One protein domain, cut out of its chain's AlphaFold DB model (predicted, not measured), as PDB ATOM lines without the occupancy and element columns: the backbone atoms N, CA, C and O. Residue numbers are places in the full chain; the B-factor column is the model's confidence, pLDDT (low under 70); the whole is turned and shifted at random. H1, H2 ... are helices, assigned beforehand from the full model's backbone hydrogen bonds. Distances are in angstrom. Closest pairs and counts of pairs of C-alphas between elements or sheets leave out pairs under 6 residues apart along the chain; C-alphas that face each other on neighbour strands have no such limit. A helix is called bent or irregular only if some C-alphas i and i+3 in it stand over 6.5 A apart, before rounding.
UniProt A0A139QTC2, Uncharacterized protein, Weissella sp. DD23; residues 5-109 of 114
ATOM      1  N   GLN A   5       3.351  54.591   6.983       81.38
ATOM      2  CA  GLN A   5       3.064  55.456   5.848       81.38
ATOM      3  C   GLN A   5       3.078  54.711   4.501       81.38
ATOM      4  O   GLN A   5       2.254  54.997   3.632       81.38
ATOM      5  N   THR A   6       3.972  53.736   4.317       85.31
ATOM      6  CA  THR A   6       3.982  52.855   3.138       85.31
ATOM      7  C   THR A   6       2.735  51.974   3.100       85.31
ATOM      8  O   THR A   6       2.110  51.854   2.048       85.31
ATOM      9  N   GLU A   7       2.337  51.404   4.239       82.56
ATOM     10  CA  GLU A   7       1.096  50.629   4.342       82.56
ATOM     11  C   GLU A   7      -0.133  51.483   4.033       82.56
ATOM     12  O   GLU A   7      -0.950  51.093   3.202       82.56
ATOM     13  N   TYR A   8      -0.240  52.665   4.638       88.88
ATOM     14  CA  TYR A   8      -1.340  53.590   4.376       88.88
ATOM     15  C   TYR A   8      -1.468  53.908   2.879       88.88
ATOM     16  O   TYR A   8      -2.538  53.719   2.305       88.88
ATOM     17  N   ARG A   9      -0.370  54.296   2.209       89.06
ATOM     18  CA  ARG A   9      -0.384  54.610   0.767       89.06
ATOM     19  C   ARG A   9      -0.792  53.418  -0.092       89.06
ATOM     20  O   ARG A   9      -1.527  53.586  -1.061       89.06
ATOM     21  N   MET A  10      -0.329  52.221   0.254       88.56
ATOM     22  CA  MET A  10      -0.684  50.998  -0.462       88.56
ATOM     23  C   MET A  10      -2.186  50.706  -0.367       88.56
ATOM     24  O   MET A  10      -2.824  50.437  -1.384       88.56
ATOM     25  N   TRP A  11      -2.764  50.776   0.834       88.62
ATOM     26  CA  TRP A  11      -4.187  50.496   1.042       88.62
ATOM     27  C   TRP A  11      -5.089  51.604   0.502       88.62
ATOM     28  O   TRP A  11      -6.115  51.306  -0.104       88.62
ATOM     29  N   HIS A  12      -4.654  52.858   0.592       87.94
ATOM     30  CA  HIS A  12      -5.305  53.979  -0.075       87.94
ATOM     31  C   HIS A  12      -5.289  53.814  -1.607       87.94
ATOM     32  O   HIS A  12      -6.290  54.061  -2.276       87.94
ATOM     33  N   GLY A  13      -4.180  53.339  -2.186       86.44
ATOM     34  CA  GLY A  13      -4.093  53.017  -3.614       86.44
ATOM     35  C   GLY A  13      -5.018  51.866  -4.025       86.44
ATOM     36  O   GLY A  13      -5.655  51.927  -5.075       86.44
ATOM     37  N   ARG A  14      -5.162  50.842  -3.175       85.19
ATOM     38  CA  ARG A  14      -6.134  49.756  -3.388       85.19
ATOM     39  C   ARG A  14      -7.579  50.244  -3.302       85.19
ATOM     40  O   ARG A  14      -8.396  49.810  -4.106       85.19
ATOM     41  N   LEU A  15      -7.886  51.167  -2.391       86.88
ATOM     42  CA  LEU A  15      -9.200  51.809  -2.316       86.88
ATOM     43  C   LEU A  15      -9.495  52.633  -3.577       86.88
ATOM     44  O   LEU A  15     -10.581  52.527  -4.139       86.88
ATOM     45  N   ALA A  16      -8.504  53.371  -4.085       86.56
ATOM     46  CA  ALA A  16      -8.629  54.087  -5.352       86.56
ATOM     47  C   ALA A  16      -8.925  53.140  -6.526       86.56
ATOM     48  O   ALA A  16      -9.780  53.441  -7.355       86.56
ATOM     49  N   ALA A  17      -8.260  51.980  -6.577       83.44
ATOM     50  CA  ALA A  17      -8.515  50.964  -7.596       83.44
ATOM     51  C   ALA A  17      -9.919  50.346  -7.470       83.44
ATOM     52  O   ALA A  17     -10.606  50.182  -8.477       83.44
ATOM     53  N   LEU A  18     -10.375  50.057  -6.244       81.94
ATOM     54  CA  LEU A  18     -11.722  49.541  -5.976       81.94
ATOM     55  C   LEU A  18     -12.804  50.499  -6.501       81.94
ATOM     56  O   LEU A  18     -13.782  50.062  -7.107       81.94
ATOM     57  N   LEU A  19     -12.595  51.802  -6.305       83.81
ATOM     58  CA  LEU A  19     -13.545  52.865  -6.633       83.81
ATOM     59  C   LEU A  19     -13.285  53.528  -7.994       83.81
ATOM     60  O   LEU A  19     -13.867  54.569  -8.291       83.81
ATOM     61  N   ALA A  20     -12.429  52.950  -8.841       82.38
ATOM     62  CA  ALA A  20     -12.031  53.555 -10.116       82.38
ATOM     63  C   ALA A  20     -13.214  53.836 -11.067       82.38
ATOM     64  O   ALA A  20     -13.124  54.708 -11.928       82.38
ATOM     65  N   SER A  21     -14.320  53.108 -10.895       77.81
ATOM     66  CA  SER A  21     -15.560  53.254 -11.672       77.81
ATOM     67  C   SER A  21     -16.598  54.192 -11.045       77.81
ATOM     68  O   SER A  21     -17.608  54.485 -11.681       77.81
ATOM     69  N   GLU A  22     -16.369  54.665  -9.819       83.12
ATOM     70  CA  GLU A  22     -17.298  55.541  -9.104       83.12
ATOM     71  C   GLU A  22     -17.065  57.011  -9.460       83.12
ATOM     72  O   GLU A  22     -16.009  57.382  -9.976       83.12
ATOM     73  N   ILE A  23     -18.041  57.871  -9.173       86.88
ATOM     74  CA  ILE A  23     -17.906  59.322  -9.366       86.88
ATOM     75  C   ILE A  23     -17.003  59.955  -8.298       86.88
ATOM     76  O   ILE A  23     -16.751  59.368  -7.247       86.88
ATOM     77  N   GLU A  24     -16.508  61.161  -8.574       85.06
ATOM     78  CA  GLU A  24     -15.537  61.851  -7.717       85.06
ATOM     79  C   GLU A  24     -16.037  62.079  -6.288       85.06
ATOM     80  O   GLU A  24     -15.301  61.763  -5.357       85.06
ATOM     81  N   ASP A  25     -17.290  62.504  -6.116       86.19
ATOM     82  CA  ASP A  25     -17.889  62.734  -4.794       86.19
ATOM     83  C   ASP A  25     -17.894  61.455  -3.938       86.19
ATOM     84  O   ASP A  25     -17.428  61.459  -2.802       86.19
ATOM     85  N   ILE A  26     -18.311  60.321  -4.518       83.44
ATOM     86  CA  ILE A  26     -18.318  59.015  -3.834       83.44
ATOM     87  C   ILE A  26     -16.897  58.594  -3.452       83.44
ATOM     88  O   ILE A  26     -16.670  58.063  -2.364       83.44
ATOM     89  N   ARG A  27     -15.920  58.827  -4.336       85.88
ATOM     90  CA  ARG A  27     -14.512  58.543  -4.025       85.88
ATOM     91  C   ARG A  27     -14.016  59.407  -2.873       85.88
ATOM     92  O   ARG A  27     -13.322  58.890  -2.003       85.88
ATOM     93  N   TYR A  28     -14.354  60.694  -2.867       88.75
ATOM     94  CA  TYR A  28     -13.946  61.626  -1.821       88.75
ATOM     95  C   TYR A  28     -14.505  61.221  -0.453       88.75
ATOM     96  O   TYR A  28     -13.743  61.103   0.507       88.75
ATOM     97  N   ASP A  29     -15.799  60.909  -0.384       90.62
ATOM     98  CA  ASP A  29     -16.443  60.428   0.842       90.62
ATOM     99  C   ASP A  29     -15.804  59.127   1.342       90.62
ATOM    100  O   ASP A  29     -15.483  58.999   2.525       90.62
ATOM    101  N   ALA A  30     -15.517  58.190   0.435       88.62
ATOM    102  CA  ALA A  30     -14.852  56.941   0.775       88.62
ATOM    103  C   ALA A  30     -13.421  57.133   1.304       88.62
ATOM    104  O   ALA A  30     -13.003  56.420   2.219       88.62
ATOM    105  N   PHE A  31     -12.655  58.079   0.749       92.44
ATOM    106  CA  PHE A  31     -11.322  58.400   1.261       92.44
ATOM    107  C   PHE A  31     -11.391  59.069   2.635       92.44
ATOM    108  O   PHE A  31     -10.643  58.677   3.529       92.44
ATOM    109  N   ASN A  32     -12.332  59.993   2.848       93.31
ATOM    110  CA  ASN A  32     -12.553  60.600   4.161       93.31
ATOM    111  C   ASN A  32     -12.931  59.552   5.213       93.31
ATOM    112  O   ASN A  32     -12.446  59.596   6.345       93.31
ATOM    113  N   GLU A  33     -13.778  58.591   4.849       93.06
ATOM    114  CA  GLU A  33     -14.171  57.511   5.748       93.06
ATOM    115  C   GLU A  33     -12.998  56.564   6.048       93.06
ATOM    116  O   GLU A  33     -12.789  56.175   7.201       93.06
ATOM    117  N   PHE A  34     -12.184  56.238   5.040       92.44
ATOM    118  CA  PHE A  34     -10.957  55.466   5.225       92.44
ATOM    119  C   PHE A  34      -9.991  56.163   6.193       92.44
ATOM    120  O   PHE A  34      -9.511  55.537   7.142       92.44
ATOM    121  N   ASP A  35      -9.766  57.464   6.012       92.94
ATOM    122  CA  ASP A  35      -8.923  58.271   6.891       92.94
ATOM    123  C   ASP A  35      -9.488  58.352   8.305       92.94
ATOM    124  O   ASP A  35      -8.746  58.194   9.275       92.94
ATOM    125  N   ALA A  36     -10.803  58.524   8.452       94.25
ATOM    126  CA  ALA A  36     -11.464  58.521   9.752       94.25
ATOM    127  C   ALA A  36     -11.286  57.178  10.479       94.25
ATOM    128  O   ALA A  36     -10.970  57.161  11.669       94.25
ATOM    129  N   LYS A  37     -11.414  56.049   9.768       92.00
ATOM    130  CA  LYS A  37     -11.188  54.705  10.323       92.00
ATOM    131  C   LYS A  37      -9.732  54.507  10.763       92.00
ATOM    132  O   LYS A  37      -9.497  53.988  11.857       92.00
ATOM    133  N   VAL A  38      -8.757  54.951   9.964       91.12
ATOM    134  CA  VAL A  38      -7.327  54.882  10.322       91.12
ATOM    135  C   VAL A  38      -7.004  55.786  11.516       91.12
ATOM    136  O   VAL A  38      -6.364  55.345  12.471       91.12
ATOM    137  N   ASN A  39      -7.504  57.024  11.517       91.69
ATOM    138  CA  ASN A  39      -7.347  57.970  12.625       91.69
ATOM    139  C   ASN A  39      -8.042  57.485  13.910       91.69
ATOM    140  O   ASN A  39      -7.578  57.778  15.009       91.69
ATOM    141  N   GLY A  40      -9.109  56.692  13.778       89.81
ATOM    142  CA  GLY A  40      -9.795  56.002  14.872       89.81
ATOM    143  C   GLY A  40      -9.037  54.800  15.452       89.81
ATOM    144  O   GLY A  40      -9.533  54.163  16.379       89.81
ATOM    145  N   GLY A  41      -7.845  54.481  14.937       88.25
ATOM    146  CA  GLY A  41      -6.964  53.440  15.472       88.25
ATOM    147  C   GLY A  41      -6.989  52.113  14.711       88.25
ATOM    148  O   GLY A  41      -6.289  51.180  15.111       88.25
ATOM    149  N   LEU A  42      -7.741  52.006  13.609       88.38
ATOM    150  CA  LEU A  42      -7.658  50.831  12.740       88.38
ATOM    151  C   LEU A  42      -6.359  50.853  11.931       88.38
ATOM    152  O   LEU A  42      -5.966  51.870  11.362       88.38
ATOM    153  N   ILE A  43      -5.698  49.700  11.825       89.69
ATOM    154  CA  ILE A  43      -4.581  49.555  10.886       89.69
ATOM    155  C   ILE A  43      -5.104  49.648   9.437       89.69
ATOM    156  O   ILE A  43      -6.207  49.160   9.168       89.69
ATOM    157  N   PRO A  44      -4.336  50.210   8.482       85.75
ATOM    158  CA  PRO A  44      -4.824  50.503   7.128       85.75
ATOM    159  C   PRO A  44      -5.456  49.314   6.386       85.75
ATOM    160  O   PRO A  44      -6.472  49.477   5.713       85.75
ATOM    161  N   VAL A  45      -4.922  48.100   6.563       86.12
ATOM    162  CA  VAL A  45      -5.511  46.877   5.984       86.12
ATOM    163  C   VAL A  45      -6.906  46.570   6.535       86.12
ATOM    164  O   VAL A  45      -7.789  46.154   5.789       86.12
ATOM    165  N   VAL A  46      -7.129  46.778   7.836       85.94
ATOM    166  CA  VAL A  46      -8.430  46.528   8.475       85.94
ATOM    167  C   VAL A  46      -9.421  47.619   8.087       85.94
ATOM    168  O   VAL A  46     -10.569  47.300   7.783       85.94
ATOM    169  N   ALA A  47      -8.979  48.878   8.018       88.56
ATOM    170  CA  ALA A  47      -9.803  49.975   7.516       88.56
ATOM    171  C   ALA A  47     -10.275  49.692   6.079       88.56
ATOM    172  O   ALA A  47     -11.473  49.735   5.813       88.56
ATOM    173  N   PHE A  48      -9.363  49.283   5.188       87.00
ATOM    174  CA  PHE A  48      -9.692  48.915   3.807       87.00
ATOM    175  C   PHE A  48     -10.699  47.760   3.726       87.00
ATOM    176  O   PHE A  48     -11.713  47.885   3.046       87.00
ATOM    177  N   LYS A  49     -10.463  46.652   4.445       81.62
ATOM    178  CA  LYS A  49     -11.384  45.500   4.445       81.62
ATOM    179  C   LYS A  49     -12.768  45.857   4.984       81.62
ATOM    180  O   LYS A  49     -13.766  45.308   4.526       81.62
ATOM    181  N   THR A  50     -12.826  46.773   5.948       85.12
ATOM    182  CA  THR A  50     -14.094  47.279   6.484       85.12
ATOM    183  C   THR A  50     -14.832  48.086   5.417       85.12
ATOM    184  O   THR A  50     -15.970  47.756   5.120       85.12
ATOM    185  N   MET A  51     -14.159  49.035   4.751       85.88
ATOM    186  CA  MET A  51     -14.736  49.797   3.630       85.88
ATOM    187  C   MET A  51     -15.246  48.881   2.510       85.88
ATOM    188  O   MET A  51     -16.370  49.023   2.041       85.88
ATOM    189  N   GLN A  52     -14.436  47.903   2.095       80.38
ATOM    190  CA  GLN A  52     -14.810  46.939   1.059       80.38
ATOM    191  C   GLN A  52     -16.088  46.179   1.441       80.38
ATOM    192  O   GLN A  52     -16.985  46.035   0.614       80.38
ATOM    193  N   ARG A  53     -16.204  45.746   2.702       79.00
ATOM    194  CA  ARG A  53     -17.421  45.114   3.220       79.00
ATOM    195  C   ARG A  53     -18.606  46.079   3.238       79.00
ATOM    196  O   ARG A  53     -19.690  45.672   2.837       79.00
ATOM    197  N   ASP A  54     -18.409  47.319   3.676       83.81
ATOM    198  CA  ASP A  54     -19.462  48.335   3.770       83.81
ATOM    199  C   ASP A  54     -20.048  48.668   2.381       83.81
ATOM    200  O   ASP A  54     -21.257  48.849   2.252       83.81
ATOM    201  N   PHE A  55     -19.238  48.634   1.313       80.56
ATOM    202  CA  PHE A  55     -19.726  48.779  -0.069       80.56
ATOM    203  C   PHE A  55     -20.483  47.557  -0.591       80.56
ATOM    204  O   PHE A  55     -21.430  47.686  -1.366       80.56
ATOM    205  N   VAL A  56     -20.043  46.362  -0.200       74.31
ATOM    206  CA  VAL A  56     -20.565  45.090  -0.712       74.31
ATOM    207  C   VAL A  56     -21.843  44.671   0.008       74.31
ATOM    208  O   VAL A  56     -22.753  44.134  -0.617       74.31
ATOM    209  N   LEU A  57     -21.933  44.898   1.318       78.56
ATOM    210  CA  LEU A  57     -23.023  44.394   2.152       78.56
ATOM    211  C   LEU A  57     -24.417  44.841   1.669       78.56
ATOM    212  O   LEU A  57     -25.298  43.982   1.596       78.56
ATOM    213  N   PRO A  58     -24.642  46.109   1.269       77.75
ATOM    214  CA  PRO A  58     -25.927  46.522   0.709       77.75
ATOM    215  C   PRO A  58     -26.265  45.790  -0.594       77.75
ATOM    216  O   PRO A  58     -27.428  45.484  -0.837       77.75
ATOM    217  N   ILE A  59     -25.258  45.473  -1.416       74.62
ATOM    218  CA  ILE A  59     -25.422  44.732  -2.675       74.62
ATOM    219  C   ILE A  59     -25.835  43.289  -2.359       74.62
ATOM    220  O   ILE A  59     -26.837  42.804  -2.874       74.62
ATOM    221  N   ILE A  60     -25.120  42.625  -1.447       71.44
ATOM    222  CA  ILE A  60     -25.443  41.270  -0.971       71.44
ATOM    223  C   ILE A  60     -26.895  41.205  -0.477       71.44
ATOM    224  O   ILE A  60     -27.662  40.344  -0.906       71.44
ATOM    225  N   GLN A  61     -27.289  42.158   0.372       76.38
ATOM    226  CA  GLN A  61     -28.633  42.231   0.945       76.38
ATOM    227  C   GLN A  61     -29.711  42.519  -0.105       76.38
ATOM    228  O   GLN A  61     -30.752  41.866  -0.098       76.38
ATOM    229  N   ALA A  62     -29.471  43.458  -1.022       76.31
ATOM    230  CA  ALA A  62     -30.424  43.802  -2.076       76.31
ATOM    231  C   ALA A  62     -30.689  42.635  -3.040       76.31
ATOM    232  O   ALA A  62     -31.772  42.544  -3.619       76.31
ATOM    233  N   HIS A  63     -29.710  41.745  -3.200       70.62
ATOM    234  CA  HIS A  63     -29.757  40.628  -4.138       70.62
ATOM    235  C   HIS A  63     -29.973  39.260  -3.464       70.62
ATOM    236  O   HIS A  63     -29.947  38.244  -4.156       70.62
ATOM    237  N   ASN A  64     -30.239  39.220  -2.148       72.56
ATOM    238  CA  ASN A  64     -30.446  37.988  -1.371       72.56
ATOM    239  C   ASN A  64     -29.290  36.968  -1.510       72.56
ATOM    240  O   ASN A  64     -29.508  35.756  -1.532       72.56
ATOM    241  N   LEU A  65     -28.062  37.473  -1.631       69.12
ATOM    242  CA  LEU A  65     -26.843  36.670  -1.737       69.12
ATOM    243  C   LEU A  65     -26.293  36.339  -0.341       69.12
ATOM    244  O   LEU A  65     -26.601  37.036   0.630       69.12
ATOM    245  N   ASP A  66     -25.457  35.302  -0.233       70.56
ATOM    246  CA  ASP A  66     -24.706  35.020   0.997       70.56
ATOM    247  C   ASP A  66     -23.340  35.731   0.959       70.56
ATOM    248  O   ASP A  66     -22.705  35.882  -0.087       70.56
ATOM    249  N   MET A  67     -22.848  36.155   2.122       70.12
ATOM    250  CA  MET A  67     -21.474  36.633   2.276       70.12
ATOM    251  C   MET A  67     -20.438  35.547   1.949       70.12
ATOM    252  O   MET A  67     -19.319  35.896   1.578       70.12
ATOM    253  N   SER A  68     -20.776  34.255   2.058       68.56
ATOM    254  CA  SER A  68     -19.907  33.173   1.575       68.56
ATOM    255  C   SER A  68     -19.614  33.307   0.082       68.56
ATOM    256  O   SER A  68     -18.461  33.187  -0.318       68.56
ATOM    257  N   ASP A  69     -20.620  33.669  -0.719       61.16
ATOM    258  CA  ASP A  69     -20.464  33.856  -2.163       61.16
ATOM    259  C   ASP A  69     -19.559  35.056  -2.464       61.16
ATOM    260  O   ASP A  69     -18.794  35.037  -3.426       61.16
ATOM    261  N   PHE A  70     -19.585  36.088  -1.611       67.50
ATOM    262  CA  PHE A  70     -18.640  37.199  -1.694       67.50
ATOM    263  C   PHE A  70     -17.205  36.768  -1.394       67.50
ATOM    264  O   PHE A  70     -16.302  37.153  -2.132       67.50
ATOM    265  N   TYR A  71     -16.978  35.979  -0.342       67.25
ATOM    266  CA  TYR A  71     -15.634  35.501  -0.015       67.25
ATOM    267  C   TYR A  71     -15.095  34.534  -1.073       67.25
ATOM    268  O   TYR A  71     -13.917  34.611  -1.416       67.25
ATOM    269  N   ASP A  72     -15.949  33.689  -1.649       61.84
ATOM    270  CA  ASP A  72     -15.583  32.802  -2.754       61.84
ATOM    271  C   ASP A  72     -15.334  33.589  -4.054       61.84
ATOM    272  O   ASP A  72     -14.393  33.297  -4.797       61.84
ATOM    273  N   ALA A  73     -16.111  34.644  -4.322       55.75
ATOM    274  CA  ALA A  73     -15.864  35.569  -5.429       55.75
ATOM    275  C   ALA A  73     -14.550  36.348  -5.239       55.75
ATOM    276  O   ALA A  73     -13.744  36.437  -6.163       55.75
ATOM    277  N   GLU A  74     -14.289  36.863  -4.036       60.09
ATOM    278  CA  GLU A  74     -13.047  37.554  -3.678       60.09
ATOM    279  C   GLU A  74     -11.827  36.622  -3.782       60.09
ATOM    280  O   GLU A  74     -10.774  37.025  -4.279       60.09
ATOM    281  N   ALA A  75     -11.965  35.365  -3.352       57.00
ATOM    282  CA  ALA A  75     -10.904  34.365  -3.414       57.00
ATOM    283  C   ALA A  75     -10.645  33.865  -4.844       57.00
ATOM    284  O   ALA A  75      -9.499  33.587  -5.203       57.00
ATOM    285  N   SER A  76     -11.693  33.750  -5.663       51.31
ATOM    286  CA  SER A  76     -11.601  33.247  -7.036       51.31
ATOM    287  C   SER A  76     -11.179  34.318  -8.050       51.31
ATOM    288  O   SER A  76     -10.565  33.991  -9.069       51.31
ATOM    289  N   VAL A  77     -11.418  35.599  -7.754       50.09
ATOM    290  CA  VAL A  77     -10.981  36.733  -8.573       50.09
ATOM    291  C   VAL A  77      -9.774  37.397  -7.911       50.09
ATOM    292  O   VAL A  77      -9.892  38.327  -7.121       50.09
ATOM    293  N   LEU A  78      -8.592  36.887  -8.259       42.34
ATOM    294  CA  LEU A  78      -7.252  37.383  -7.917       42.34
ATOM    295  C   LEU A  78      -7.199  38.870  -7.480       42.34
ATOM    296  O   LEU A  78      -7.046  39.776  -8.296       42.34
ATOM    297  N   GLY A  79      -7.272  39.108  -6.166       47.56
ATOM    298  CA  GLY A  79      -6.624  40.203  -5.426       47.56
ATOM    299  C   GLY A  79      -6.943  41.669  -5.771       47.56
ATOM    300  O   GLY A  79      -6.307  42.550  -5.177       47.56
ATOM    301  N   SER A  80      -7.864  41.949  -6.700       54.62
ATOM    302  CA  SER A  80      -8.093  43.300  -7.254       54.62
ATOM    303  C   SER A  80      -9.458  43.451  -7.947       54.62
ATOM    304  O   SER A  80      -9.555  43.970  -9.055       54.62
ATOM    305  N   VAL A  81     -10.530  42.983  -7.309       62.09
ATOM    306  CA  VAL A  81     -11.896  43.164  -7.829       62.09
ATOM    307  C   VAL A  81     -12.316  44.630  -7.687       62.09
ATOM    308  O   VAL A  81     -12.189  45.199  -6.603       62.09
ATOM    309  N   SER A  82     -12.807  45.252  -8.764       71.25
ATOM    310  CA  SER A  82     -13.398  46.595  -8.693       71.25
ATOM    311  C   SER A  82     -14.839  46.543  -8.166       71.25
ATOM    312  O   SER A  82     -15.511  45.513  -8.257       71.25
ATOM    313  N   LEU A  83     -15.368  47.659  -7.653       73.12
ATOM    314  CA  LEU A  83     -16.767  47.711  -7.212       73.12
ATOM    315  C   LEU A  83     -17.751  47.487  -8.377       73.12
ATOM    316  O   LEU A  83     -18.813  46.895  -8.184       73.12
ATOM    317  N   ALA A  84     -17.383  47.886  -9.598       72.31
ATOM    318  CA  ALA A  84     -18.158  47.590 -10.800       72.31
ATOM    319  C   ALA A  84     -18.236  46.087 -11.086       72.31
ATOM    320  O   ALA A  84     -19.317  45.595 -11.406       72.31
ATOM    321  N   ASP A  85     -17.129  45.351 -10.935       69.44
ATOM    322  CA  ASP A  85     -17.137  43.894 -11.097       69.44
ATOM    323  C   ASP A  85     -18.063  43.249 -10.057       69.44
ATOM    324  O   ASP A  85     -18.906  42.432 -10.416       69.44
ATOM    325  N   ILE A  86     -17.985  43.670  -8.789       70.94
ATOM    326  CA  ILE A  86     -18.875  43.187  -7.716       70.94
ATOM    327  C   ILE A  86     -20.349  43.428  -8.076       70.94
ATOM    328  O   ILE A  86     -21.156  42.500  -8.023       70.94
ATOM    329  N   LYS A  87     -20.701  44.657  -8.481       73.31
ATOM    330  CA  LYS A  87     -22.068  45.020  -8.898       73.31
ATOM    331  C   LYS A  87     -22.534  44.176 -10.086       73.31
ATOM    332  O   LYS A  87     -23.665  43.697 -10.087       73.31
ATOM    333  N   PHE A  88     -21.671  43.983 -11.083       74.12
ATOM    334  CA  PHE A  88     -21.959  43.162 -12.258       74.12
ATOM    335  C   PHE A  88     -22.267  41.711 -11.870       74.12
ATOM    336  O   PHE A  88     -23.298  41.178 -12.281       74.12
ATOM    337  N   TRP A  89     -21.417  41.091 -11.047       67.56
ATOM    338  CA  TRP A  89     -21.596  39.704 -10.617       67.56
ATOM    339  C   TRP A  89     -22.838  39.518  -9.755       67.56
ATOM    340  O   TRP A  89     -23.579  38.561  -9.974       67.56
ATOM    341  N   ALA A  90     -23.109  40.443  -8.832       68.31
ATOM    342  CA  ALA A  90     -24.314  40.394  -8.013       68.31
ATOM    343  C   ALA A  90     -25.586  40.457  -8.870       68.31
ATOM    344  O   ALA A  90     -26.501  39.652  -8.694       68.31
ATOM    345  N   ASN A  91     -25.614  41.348  -9.867       68.75
ATOM    346  CA  ASN A  91     -26.723  41.425 -10.814       68.75
ATOM    347  C   ASN A  91     -26.863  40.135 -11.626       68.75
ATOM    348  O   ASN A  91     -27.966  39.606 -11.762       68.75
ATOM    349  N   LEU A  92     -25.752  39.603 -12.141       63.91
ATOM    350  CA  LEU A  92     -25.765  38.358 -12.901       63.91
ATOM    351  C   LEU A  92     -26.323  37.204 -12.057       63.91
ATOM    352  O   LEU A  92     -27.215  36.505 -12.529       63.91
ATOM    353  N   ALA A  93     -25.870  37.054 -10.807       60.62
ATOM    354  CA  ALA A  93     -26.321  36.016  -9.877       60.62
ATOM    355  C   ALA A  93     -27.845  36.034  -9.659       60.62
ATOM    356  O   ALA A  93     -28.470  34.976  -9.613       60.62
ATOM    357  N   THR A  94     -28.475  37.214  -9.618       63.28
ATOM    358  CA  THR A  94     -29.944  37.303  -9.519       63.28
ATOM    359  C   THR A  94     -30.687  36.824 -10.760       63.28
ATOM    360  O   THR A  94     -31.780  36.277 -10.643       63.28
ATOM    361  N   GLN A  95     -30.106  36.997 -11.948       60.09
ATOM    362  CA  GLN A  95     -30.741  36.599 -13.206       60.09
ATOM    363  C   GLN A  95     -30.678  35.086 -13.437       60.09
ATOM    364  O   GLN A  95     -31.584  34.520 -14.046       60.09
ATOM    365  N   ILE A  96     -29.611  34.435 -12.963       52.16
ATOM    366  CA  ILE A  96     -29.358  33.001 -13.179       52.16
ATOM    367  C   ILE A  96     -29.681  32.122 -11.958       52.16
ATOM    368  O   ILE A  96     -29.658  30.897 -12.072       52.16
ATOM    369  N   GLY A  97     -30.014  32.732 -10.815       48.62
ATOM    370  CA  GLY A  97     -30.230  32.064  -9.532       48.62
ATOM    371  C   GLY A  97     -28.919  31.783  -8.784       48.62
ATOM    372  O   GLY A  97     -27.903  31.444  -9.393       48.62
ATOM    373  N   VAL A  98     -28.956  31.891  -7.449       48.12
ATOM    374  CA  VAL A  98     -27.782  31.782  -6.553       48.12
ATOM    375  C   VAL A  98     -26.975  30.505  -6.821       48.12
ATOM    376  O   VAL A  98     -25.761  30.553  -6.919       48.12
ATOM    377  N   SER A  99     -27.637  29.381  -7.115       42.34
ATOM    378  CA  SER A  99     -26.999  28.085  -7.399       42.34
ATOM    379  C   SER A  99     -26.112  28.023  -8.656       42.34
ATOM    380  O   SER A  99     -25.394  27.040  -8.828       42.34
ATOM    381  N   ALA A 100     -26.147  29.021  -9.546       42.84
ATOM    382  CA  ALA A 100     -25.287  29.082 -10.735       42.84
ATOM    383  C   ALA A 100     -24.032  29.964 -10.550       42.84
ATOM    384  O   ALA A 100     -23.099  29.865 -11.352       42.84
ATOM    385  N   ALA A 101     -23.966  30.772  -9.482       45.78
ATOM    386  CA  ALA A 101     -22.778  31.555  -9.131       45.78
ATOM    387  C   ALA A 101     -21.627  30.664  -8.612       45.78
ATOM    388  O   ALA A 101     -20.452  30.972  -8.814       45.78
ATOM    389  N   ASN A 102     -21.971  29.500  -8.055       45.09
ATOM    390  CA  ASN A 102     -21.096  28.629  -7.265       45.09
ATOM    391  C   ASN A 102     -20.172  27.724  -8.105       45.09
ATOM    392  O   ASN A 102     -19.612  26.768  -7.570       45.09
ATOM    393  N   GLY A 103     -20.010  27.953  -9.418       43.66
ATOM    394  CA  GLY A 103     -19.102  27.084 -10.182       43.66
ATOM    395  C   GLY A 103     -18.968  27.207 -11.702       43.66
ATOM    396  O   GLY A 103     -18.324  26.334 -12.269       43.66
ATOM    397  N   ASN A 104     -19.518  28.215 -12.397       43.06
ATOM    398  CA  ASN A 104     -19.468  28.236 -13.879       43.06
ATOM    399  C   ASN A 104     -19.140  29.584 -14.555       43.06
ATOM    400  O   ASN A 104     -19.291  29.722 -15.770       43.06
ATOM    401  N   TRP A 105     -18.621  30.582 -13.836       45.56
ATOM    402  CA  TRP A 105     -18.251  31.870 -14.450       45.56
ATOM    403  C   TRP A 105     -16.950  31.840 -15.276       45.56
ATOM    404  O   TRP A 105     -16.636  32.817 -15.960       45.56
ATOM    405  N   GLN A 106     -16.252  30.697 -15.337       45.00
ATOM    406  CA  GLN A 106     -15.161  30.433 -16.293       45.00
ATOM    407  C   GLN A 106     -15.548  30.689 -17.774       45.00
ATOM    408  O   GLN A 106     -14.698  30.669 -18.660       45.00
ATOM    409  N   ALA A 107     -16.812  30.996 -18.074       42.62
ATOM    410  CA  ALA A 107     -17.284  31.416 -19.387       42.62
ATOM    411  C   ALA A 107     -16.862  32.835 -19.840       42.62
ATOM    412  O   ALA A 107     -17.195  33.203 -20.969       42.62
ATOM    413  N   ARG A 108     -16.099  33.621 -19.055       40.91
ATOM    414  CA  ARG A 108     -15.457  34.845 -19.595       40.91
ATOM    415  C   ARG A 108     -14.374  34.522 -20.644       40.91
ATOM    416  O   ARG A 108     -14.022  35.401 -21.421       40.91
ATOM    417  N   ASP A 109     -13.946  33.258 -20.740       38.69
ATOM    418  CA  ASP A 109     -12.836  32.832 -21.606       38.69
ATOM    419  C   ASP A 109     -13.240  32.125 -22.921       38.69
ATOM    420  O   ASP A 109     -12.375  31.765 -23.712       38.69
TER     421      ASP A 109
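AT A GLANCE: This is residues 5 to 109 of the 114 residues of an uncharacterized protein of Weissella sp. DD23 (UniProt A0A139QTC2). One long helix, H3, runs along much of the length of an elongated helical domain, with the hairpin of H1 and H2 packed on its first part and H5 on its last part. H1 and H5 run the same way as H3, and the last residue of H1 comes close to the first of H5; H4 folds back from the end of H3, and the small H6 comes after H5 at the far end from H1 and H2. The printed part has 105 residues with six named helices, H1 to H6 in chain order, and no named strand; its class is all helix. It is compact, with a radius of gyration of the C-alphas of 14.7 A, and spans 42 by 25 by 24 A.

HOW THE PARTS SIT: H3, residues 44 to 62, is the hub, touching four other helices, and has a kink of 26 degrees near residue 55. With residues 44 to 48 alone it touches H1, residues 5 to 18, at a shallow tilt of 20 degrees, the same way; the closest C-alphas, of Tyr 8 and Pro 44, are 5.4 A apart. With residues 44 to 51 alone it touches H2, residues 24 to 39, at a steep tilt of 51 degrees, opposite ways; the closest C-alphas, of Lys 37 and Ala 47, are 5.7 A apart. H1 and H2 form a helical hairpin at a shallow tilt of 33 degrees, only just short of steep; their closest C-alphas, of Ala 16 and Arg 27, are 7.5 A apart. With residues 55 to 60 alone H3 touches H5, residues 83 to 96, at a shallow tilt of 30 degrees, the same way; the closest C-alphas, of Ile 59 and Ala 90, are 7.0 A apart. H3 and H4, residues 67 to 76, only just touch, and only at the corner, with 3 pairs of C-alphas within 8 A; the closest, of Ile 60 and Met 67, are 6.9 A apart. H4 and H5 are near each other, and H6, residues 105 to 109, touches no helix. Every O i to N i+4 pair is within hydrogen-bond range in H1, H2, H4 and H5, against 13 of 15 in H3 and 0 of 1 in H6, where 2 of 2 O i to N i+3 pairs are.

IN THESE COORDINATES: H3 is 28.0 A long from C-alpha 44 at (-4.824, 50.503, 7.128) to C-alpha 62; it is only just irregular, with C-alphas 55 and 58 6.6 A apart. H1 begins at C-alpha 5, (3.064, 55.456, 5.848), and measures 19.8 A; H2 measures 22.3 A, H4 14.0 A and H5 20.3 A. H6, 9.0 A, ends at C-alpha 109, (-12.836, 32.832, -21.606), and is only just irregular, with C-alphas 105 and 108 6.6 A apart.

THE WHOLE: The two C-alphas farthest apart, of Gln 5 and Ile 96, are 43.8 A apart. The printed part has no cut and no long link. Its mean pLDDT is 73.3, and 37 residues are under 70: 65, 68 to 81, 85 and 89 to 109.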